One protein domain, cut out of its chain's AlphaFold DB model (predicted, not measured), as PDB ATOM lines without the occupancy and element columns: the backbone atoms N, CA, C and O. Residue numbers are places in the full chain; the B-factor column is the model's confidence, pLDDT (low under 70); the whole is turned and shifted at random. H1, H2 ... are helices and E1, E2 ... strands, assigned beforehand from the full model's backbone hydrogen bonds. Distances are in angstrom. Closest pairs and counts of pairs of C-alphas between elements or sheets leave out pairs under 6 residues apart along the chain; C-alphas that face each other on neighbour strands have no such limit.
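Overview. This is residues 7 to 71 of the 73 residues of an uncharacterized protein of Armatimonadetes bacterium (UniProt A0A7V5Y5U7). Two separate helices, joined by a wide loop, are strung out along an elongated model, with a small two-stranded hairpin at the far end of the second helix. H1 is at one end with no contact to H2; residues 23 to 36 swing across to H2, and the hairpin of E1 and E2 folds back by the last turns of H2, near its residues 50 to 55. The printed part has 65 residues, with two named helices and then two named strands in the order H1, H2, E1, E2; the sheet's order is E1 - E2, antiparallel, and the class is mostly helix. The whole is extended, with a radius of gyration of the C-alphas of 16.8 A and spans of 47 by 26 by 23 A.

Arrangement. H1, residues 7 to 22, is apart from H2, residues 37 to 56, and a long link of 14 residues joins them. H1 is also apart from both strands, E1 at residues 60 to 64 and E2 at residues 67 to 70. Residues 7 to 12 of H1 stand free, as do residues 35 to 41, of which 37 to 41 belong to H2, and residues 44 to 49 of H2. In H1 and H2 every O i to N i+4 pair is within hydrogen-bond range. A tight link of 3 residues leads from H2 to E1, and their closest C-alphas, those of Ala 54 and Leu 60, are 5.2 A apart. H2 and E2 are only just apart, at 8.2 A. E1 and E2 form a hairpin with a tight link of 2 residues, antiparallel at 160 degrees between their directions. Their C-alphas 62 and 68 face each other at 4.5 A, and N 61 and O 69 are within hydrogen-bond range at 2.9 A, as are N 69 and O 61 at 2.8 A.

Along the chain. H1 runs from Glu 7, with its C-alpha at (256.784, 134.139, 274.533), to Arg 22, 23.2 A from first to last C-alpha. H2 runs from Pro 37, with its C-alpha at (240.697, 145.811, 269.587), to Ala 56, 28.7 A. E1 measures 12.5 A from Leu 60 to Asp 64. E2 measures 10.1 A from Arg 67 to Leu 70, whose C-alpha is at (241.876, 142.099, 297.654).

Size, cuts and confidence. The two C-alphas farthest apart, those of Gln 23 and Asp 64, are 47.6 A apart. The printed part has no cut, and the link from H1 to H2 is its one long link. The mean pLDDT of the printed part is 75.9; 20 residues are under 70, among them residues 24 to 36.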
ATOM      1  N   GLU A   7     255.365 133.784 274.569       71.88
ATOM      2  CA  GLU A   7     256.784 134.139 274.533       71.88
ATOM      3  C   GLU A   7     257.157 134.996 273.316       71.88
ATOM      4  O   GLU A   7     257.858 135.997 273.460       71.88
ATOM      5  N   GLU A   8     256.614 134.681 272.141       70.12
ATOM      6  CA  GLU A   8     256.873 135.423 270.901       70.12
ATOM      7  C   GLU A   8     256.296 136.841 270.970       70.12
ATOM      8  O   GLU A   8     256.921 137.814 270.537       70.12
ATOM      9  N   LEU A   9     255.119 136.983 271.584       68.88
ATOM     10  CA  LEU A   9     254.450 138.272 271.765       68.88
ATOM     11  C   LEU A   9     255.225 139.169 272.741       68.88
ATOM     12  O   LEU A   9     255.373 140.375 272.524       68.88
ATOM     13  N   LYS A  10     255.782 138.569 273.799       69.12
ATOM     14  CA  LYS A  10     256.628 139.251 274.785       69.12
ATOM     15  C   LYS A  10     257.953 139.711 274.166       69.12
ATOM     16  O   LYS A  10     258.356 140.852 274.400       69.12
ATOM     17  N   ALA A  11     258.582 138.870 273.342       71.94
ATOM     18  CA  ALA A  11     259.825 139.189 272.642       71.94
ATOM     19  C   ALA A  11     259.650 140.362 271.661       71.94
ATOM     20  O   ALA A  11     260.410 141.335 271.715       71.94
ATOM     21  N   ARG A  12     258.592 140.338 270.838       71.44
ATOM     22  CA  ARG A  12     258.246 141.453 269.935       71.44
ATOM     23  C   ARG A  12     258.006 142.759 270.691       71.44
ATOM     24  O   ARG A  12     258.542 143.800 270.313       71.44
ATOM     25  N   HIS A  13     257.262 142.718 271.796       70.75
ATOM     26  CA  HIS A  13     257.016 143.916 272.600       70.75
ATOM     27  C   HIS A  13     258.282 144.500 273.233       70.75
ATOM     28  O   HIS A  13     258.405 145.722 273.353       70.75
ATOM     29  N   GLN A  14     259.237 143.658 273.626       73.94
ATOM     30  CA  GLN A  14     260.497 144.116 274.201       73.94
ATOM     31  C   GLN A  14     261.351 144.877 273.178       73.94
ATOM     32  O   GLN A  14     261.894 145.930 273.513       73.94
ATOM     33  N   GLN A  15     261.409 144.399 271.932       74.19
ATOM     34  CA  GLN A  15     262.128 145.071 270.843       74.19
ATOM     35  C   GLN A  15     261.523 146.446 270.525       74.19
ATOM     36  O   GLN A  15     262.243 147.446 270.476       74.19
ATOM     37  N   VAL A  16     260.194 146.524 270.409       68.50
ATOM     38  CA  VAL A  16     259.472 147.786 270.164       68.50
ATOM     39  C   VAL A  16     259.699 148.788 271.300       68.50
ATOM     40  O   VAL A  16     259.929 149.973 271.059       68.50
ATOM     41  N   ARG A  17     259.706 148.324 272.555       65.38
ATOM     42  CA  ARG A  17     259.969 149.179 273.721       65.38
ATOM     43  C   ARG A  17     261.383 149.767 273.706       65.38
ATOM     44  O   ARG A  17     261.543 150.938 274.036       65.38
ATOM     45  N   GLN A  18     262.389 148.977 273.332       73.50
ATOM     46  CA  GLN A  18     263.781 149.436 273.245       73.50
ATOM     47  C   GLN A  18     263.981 150.478 272.139       73.50
ATOM     48  O   GLN A  18     264.684 151.465 272.346       73.50
ATOM     49  N   LEU A  19     263.311 150.311 270.996       73.75
ATOM     50  CA  LEU A  19     263.340 151.286 269.902       73.75
ATOM     51  C   LEU A  19     262.800 152.658 270.346       73.75
ATOM     52  O   LEU A  19     263.424 153.687 270.102       73.75
ATOM     53  N   LEU A  20     261.671 152.666 271.057       64.25
ATOM     54  CA  LEU A  20     261.021 153.894 271.526       64.25
ATOM     55  C   LEU A  20     261.791 154.590 272.656       64.25
ATOM     56  O   LEU A  20     261.776 155.816 272.746       64.25
ATOM     57  N   LEU A  21     262.496 153.821 273.494       64.25
ATOM     58  CA  LEU A  21     263.443 154.358 274.476       64.25
ATOM     59  C   LEU A  21     264.595 155.100 273.782       64.25
ATOM     60  O   LEU A  21     264.902 156.227 274.160       64.25
ATOM     61  N   ARG A  22     265.192 154.502 272.739       71.69
ATOM     62  CA  ARG A  22     266.311 155.099 271.984       71.69
ATOM     63  C   ARG A  22     265.929 156.380 271.240       71.69
ATOM     64  O   ARG A  22     266.759 157.266 271.104       71.69
ATOM     65  N   GLN A  23     264.687 156.488 270.778       71.62
ATOM     66  CA  GLN A  23     264.198 157.651 270.029       71.62
ATOM     67  C   GLN A  23     263.733 158.821 270.920       71.62
ATOM     68  O   GLN A  23     263.231 159.814 270.401       71.62
ATOM     69  N   GLY A  24     263.833 158.714 272.254       57.69
ATOM     70  CA  GLY A  24     263.395 159.773 273.179       57.69
ATOM     71  C   GLY A  24     261.882 160.056 273.155       57.69
ATOM     72  O   GLY A  24     261.408 161.006 273.776       57.69
ATOM     73  N   SER A  25     261.090 159.217 272.481       60.00
ATOM     74  CA  SER A  25     259.652 159.386 272.229       60.00
ATOM     75  C   SER A  25     258.770 158.828 273.358       60.00
ATOM     76  O   SER A  25     257.615 158.445 273.164       60.00
ATOM     77  N   LEU A  26     259.290 158.838 274.589       54.47
ATOM     78  CA  LEU A  26     258.633 158.283 275.776       54.47
ATOM     79  C   LEU A  26     257.448 159.114 276.281       54.47
ATOM     80  O   LEU A  26     256.676 158.613 277.089       54.47
ATOM     81  N   LYS A  27     257.233 160.349 275.798       50.19
ATOM     82  CA  LYS A  27     256.060 161.155 276.198       50.19
ATOM     83  C   LYS A  27     254.718 160.512 275.797       50.19
ATOM     84  O   LYS A  27     253.688 160.849 276.371       50.19
ATOM     85  N   ARG A  28     254.717 159.546 274.866       49.94
ATOM     86  CA  ARG A  28     253.575 158.669 274.545       49.94
ATOM     87  C   ARG A  28     253.965 157.201 274.733       49.94
ATOM     88  O   ARG A  28     254.096 156.457 273.761       49.94
ATOM     89  N   LEU A  29     254.155 156.781 275.986       50.12
ATOM     90  CA  LEU A  29     254.444 155.383 276.324       50.12
ATOM     91  C   LEU A  29     253.411 154.437 275.667       50.12
ATOM     92  O   LEU A  29     252.203 154.652 275.813       50.12
ATOM     93  N   PRO A  30     253.837 153.359 274.985       45.56
ATOM     94  CA  PRO A  30     252.962 152.235 274.666       45.56
ATOM     95  C   PRO A  30     252.631 151.558 275.992       45.56
ATOM     96  O   PRO A  30     253.436 150.778 276.498       45.56
ATOM     97  N   ARG A  31     251.536 152.004 276.621       51.31
ATOM     98  CA  ARG A  31     250.978 151.503 277.892       51.31
ATOM     99  C   ARG A  31     249.773 152.288 278.422       51.31
ATOM    100  O   ARG A  31     249.213 151.864 279.422       51.31
ATOM    101  N   SER A  32     249.363 153.404 277.812       54.75
ATOM    102  CA  SER A  32     248.232 154.189 278.336       54.75
ATOM    103  C   SER A  32     246.855 153.668 277.908       54.75
ATOM    104  O   SER A  32     245.921 153.759 278.699       54.75
ATOM    105  N   ARG A  33     246.720 153.083 276.710       54.25
ATOM    106  CA  ARG A  33     245.525 152.353 276.246       54.25
ATOM    107  C   ARG A  33     245.917 151.286 275.211       54.25
ATOM    108  O   ARG A  33     246.892 151.525 274.490       54.25
ATOM    109  N   PRO A  34     245.187 150.157 275.121       59.47
ATOM    110  CA  PRO A  34     245.322 149.226 274.000       59.47
ATOM    111  C   PRO A  34     245.106 149.996 272.696       59.47
ATOM    112  O   PRO A  34     244.191 150.819 272.617       59.47
ATOM    113  N   ARG A  35     245.963 149.789 271.693       59.31
ATOM    114  CA  ARG A  35     245.833 150.495 270.399       59.31
ATOM    115  C   ARG A  35     245.061 149.680 269.362       59.31
ATOM    116  O   ARG A  35     244.711 150.219 268.319       59.31
ATOM    117  N   HIS A  36     244.803 148.404 269.655       68.88
ATOM    118  CA  HIS A  36     244.113 147.464 268.779       68.88
ATOM    119  C   HIS A  36     242.989 146.741 269.542       68.88
ATOM    120  O   HIS A  36     243.211 146.343 270.691       68.88
ATOM    121  N   PRO A  37     241.814 146.502 268.929       72.12
ATOM    122  CA  PRO A  37     240.697 145.811 269.587       72.12
ATOM    123  C   PRO A  37     241.067 144.407 270.089       72.12
ATOM    124  O   PRO A  37     240.600 143.972 271.138       72.12
ATOM    125  N   ASP A  38     241.950 143.696 269.389       73.12
ATOM    126  CA  ASP A  38     242.391 142.368 269.838       73.12
ATOM    127  C   ASP A  38     243.319 142.420 271.060       73.12
ATOM    128  O   ASP A  38     243.288 141.521 271.900       73.12
ATOM    129  N   GLU A  39     244.108 143.488 271.204       66.12
ATOM    130  CA  GLU A  39     244.926 143.710 272.400       66.12
ATOM    131  C   GLU A  39     244.031 143.979 273.618       66.12
ATOM    132  O   GLU A  39     244.267 143.444 274.702       66.12
ATOM    133  N   GLU A  40     242.957 144.749 273.427       74.06
ATOM    134  CA  GLU A  40     241.950 145.000 274.458       74.06
ATOM    135  C   GLU A  40     241.242 143.710 274.892       74.06
ATOM    136  O   GLU A  40     241.197 143.412 276.088       74.06
ATOM    137  N   ARG A  41     240.769 142.897 273.937       74.69
ATOM    138  CA  ARG A  41     240.144 141.589 274.214       74.69
ATOM    139  C   ARG A  41     241.066 140.681 275.023       74.69
ATOM    140  O   ARG A  41     240.655 140.123 276.039       74.69
ATOM    141  N   LEU A  42     242.336 140.591 274.627       76.19
ATOM    142  CA  LEU A  42     243.328 139.784 275.332       76.19
ATOM    143  C   LEU A  42     243.547 140.265 276.774       76.19
ATOM    144  O   LEU A  42     243.641 139.450 277.696       76.19
ATOM    145  N   LEU A  43     243.627 141.581 276.990       75.50
ATOM    146  CA  LEU A  43     243.797 142.161 278.324       75.50
ATOM    147  C   LEU A  43     242.573 141.923 279.213       75.50
ATOM    148  O   LEU A  43     242.745 141.571 280.385       75.50
ATOM    149  N   ILE A  44     241.364 142.041 278.659       76.94
ATOM    150  CA  ILE A  44     240.114 141.694 279.346       76.94
ATOM    151  C   ILE A  44     240.141 140.219 279.761       76.94
ATOM    152  O   ILE A  44     239.936 139.914 280.937       76.94
ATOM    153  N   ASP A  45     240.492 139.305 278.856       79.56
ATOM    154  CA  ASP A  45     240.550 137.870 279.154       79.56
ATOM    155  C   ASP A  45     241.573 137.528 280.243       79.56
ATOM    156  O   ASP A  45     241.345 136.654 281.090       79.56
ATOM    157  N   ILE A  46     242.730 138.194 280.236       79.62
ATOM    158  CA  ILE A  46     243.747 138.042 281.282       79.62
ATOM    159  C   ILE A  46     243.206 138.553 282.621       79.62
ATOM    160  O   ILE A  46     243.355 137.873 283.643       79.62
ATOM    161  N   ALA A  47     242.566 139.724 282.634       83.19
ATOM    162  CA  ALA A  47     241.989 140.307 283.839       83.19
ATOM    163  C   ALA A  47     240.891 139.408 284.427       83.19
ATOM    164  O   ALA A  47     240.938 139.081 285.615       83.19
ATOM    165  N   VAL A  48     239.965 138.918 283.595       87.00
ATOM    166  CA  VAL A  48     238.892 137.999 283.998       87.00
ATOM    167  C   VAL A  48     239.465 136.722 284.606       87.00
ATOM    168  O   VAL A  48     239.045 136.319 285.693       87.00
ATOM    169  N   ARG A  49     240.461 136.099 283.960       86.25
ATOM    170  CA  ARG A  49     241.120 134.894 284.489       86.25
ATOM    171  C   ARG A  49     241.762 135.142 285.853       86.25
ATOM    172  O   ARG A  49     241.578 134.340 286.769       86.25
ATOM    173  N   ARG A  50     242.469 136.264 286.021       86.44
ATOM    174  CA  ARG A  50     243.105 136.635 287.298       86.44
ATOM    175  C   ARG A  50     242.085 136.889 288.403       86.44
ATOM    176  O   ARG A  50     242.284 136.416 289.516       86.44
ATOM    177  N   ILE A  51     240.991 137.581 288.094       90.12
ATOM    178  CA  ILE A  51     239.897 137.841 289.036       90.12
ATOM    179  C   ILE A  51     239.243 136.527 289.467       90.12
ATOM    180  O   ILE A  51     239.086 136.292 290.662       90.12
ATOM    181  N   ARG A  52     238.907 135.642 288.518       91.81
ATOM    182  CA  ARG A  52     238.324 134.322 288.820       91.81
ATOM    183  C   ARG A  52     239.233 133.503 289.728       91.81
ATOM    184  O   ARG A  52     238.777 133.006 290.752       91.81
ATOM    185  N   ARG A  53     240.523 133.435 289.394       92.12
ATOM    186  CA  ARG A  53     241.530 132.754 290.211       92.12
ATOM    187  C   ARG A  53     241.622 133.352 291.617       92.12
ATOM    188  O   ARG A  53     241.570 132.613 292.587       92.12
ATOM    189  N   ALA A  54     241.688 134.677 291.740       91.06
ATOM    190  CA  ALA A  54     241.746 135.341 293.041       91.06
ATOM    191  C   ALA A  54     240.482 135.104 293.888       91.06
ATOM    192  O   ALA A  54     240.591 135.009 295.108       91.06
ATOM    193  N   ARG A  55     239.299 134.979 293.269       91.75
ATOM    194  CA  ARG A  55     238.060 134.595 293.971       91.75
ATOM    195  C   ARG A  55     238.103 133.143 294.438       91.75
ATOM    196  O   ARG A  55     237.768 132.886 295.586       91.75
ATOM    197  N   ALA A  56     238.539 132.222 293.578       92.62
ATOM    198  CA  ALA A  56     238.669 130.805 293.920       92.62
ATOM    199  C   ALA A  56     239.680 130.573 295.057       92.62
ATOM    200  O   ALA A  56     239.447 129.762 295.941       92.62
ATOM    201  N   GLU A  57     240.770 131.341 295.077       93.44
ATOM    202  CA  GLU A  57     241.781 131.315 296.143       93.44
ATOM    203  C   GLU A  57     241.356 132.086 297.411       93.44
ATOM    204  O   GLU A  57     242.150 132.213 298.342       93.44
ATOM    205  N   GLY A  58     240.153 132.673 297.447       92.62
ATOM    206  CA  GLY A  58     239.658 133.473 298.576       92.62
ATOM    207  C   GLY A  58     240.340 134.836 298.766       92.62
ATOM    208  O   GLY A  58     240.014 135.566 299.701       92.62
ATOM    209  N   ARG A  59     241.261 135.221 297.874       93.06
ATOM    210  CA  ARG A  59     242.011 136.488 297.942       93.06
ATOM    211  C   ARG A  59     241.189 137.699 297.521       93.06
ATOM    212  O   ARG A  59     241.493 138.804 297.960       93.06
ATOM    213  N   LEU A  60     240.185 137.516 296.662       93.69
ATOM    214  CA  LEU A  60     239.261 138.571 296.248       93.69
ATOM    215  C   LEU A  60     237.852 138.268 296.760       93.69
ATOM    216  O   LEU A  60     237.216 137.316 296.308       93.69
ATOM    217  N   ALA A  61     237.347 139.118 297.649       92.19
ATOM    218  CA  ALA A  61     236.018 138.989 298.239       92.19
ATOM    219  C   ALA A  61     235.222 140.292 298.104       92.19
ATOM    220  O   ALA A  61     235.773 141.389 298.233       92.19
ATOM    221  N   LYS A  62     233.915 140.171 297.868       92.06
ATOM    222  CA  LYS A  62     232.988 141.302 297.943       92.06
ATOM    223  C   LYS A  62     232.604 141.496 299.409       92.06
ATOM    224  O   LYS A  62     232.154 140.545 300.036       92.06
ATOM    225  N   ILE A  63     232.821 142.696 299.943       93.00
ATOM    226  CA  ILE A  63     232.411 143.059 301.308       93.00
ATOM    227  C   ILE A  63     231.009 143.669 301.273       93.00
ATOM    228  O   ILE A  63     230.180 143.354 302.114       93.00
ATOM    229  N   ASP A  64     230.757 144.542 300.297       93.12
ATOM    230  CA  ASP A  64     229.522 145.318 300.189       93.12
ATOM    231  C   ASP A  64     229.218 145.632 298.711       93.12
ATOM    232  O   ASP A  64     230.021 145.328 297.822       93.12
ATOM    233  N   ALA A  65     228.082 146.269 298.420       91.69
ATOM    234  CA  ALA A  65     227.626 146.649 297.087       91.69
ATOM    235  C   ALA A  65     228.721 147.329 296.250       91.69
ATOM    236  O   ALA A  65     228.897 146.980 295.082       91.69
ATOM    237  N   ARG A  66     229.495 148.236 296.862       92.75
ATOM    238  CA  ARG A  66     230.588 148.984 296.214       92.75
ATOM    239  C   ARG A  66     231.968 148.718 296.819       92.75
ATOM    240  O   ARG A  66     232.931 149.375 296.433       92.75
ATOM    241  N   ARG A  67     232.092 147.768 297.752       91.75
ATOM    242  CA  ARG A  67     233.341 147.525 298.488       91.75
ATOM    243  C   ARG A  67     233.864 146.121 298.242       91.75
ATOM    244  O   ARG A  67     233.179 145.129 298.483       91.75
ATOM    245  N   TRP A  68     235.117 146.051 297.816       93.19
ATOM    246  CA  TRP A  68     235.828 144.808 297.553       93.19
ATOM    247  C   TRP A  68     237.109 144.759 298.377       93.19
ATOM    248  O   TRP A  68     237.741 145.786 298.619       93.19
ATOM    249  N   ARG A  69     237.491 143.556 298.802       91.62
ATOM    250  CA  ARG A  69     238.759 143.277 299.475       91.62
ATOM    251  C   ARG A  69     239.620 142.415 298.578       91.62
ATOM    252  O   ARG A  69     239.177 141.345 298.168       91.62
ATOM    253  N   LEU A  70     240.846 142.863 298.342       92.88
ATOM    254  CA  LEU A  70     241.876 142.099 297.654       92.88
ATOM    255  C   LEU A  70     243.067 141.901 298.593       92.88
ATOM    256  O   LEU A  70     243.606 142.869 299.121       92.88
ATOM    257  N   GLN A  71     243.464 140.649 298.792       88.00
ATOM    258  CA  GLN A  71     244.664 140.282 299.531       88.00
ATOM    259  C   GLN A  71     245.813 140.035 298.553       88.00
ATOM    260  O   GLN A  71     245.745 139.157 297.681       88.00
TER     261      GLN A  71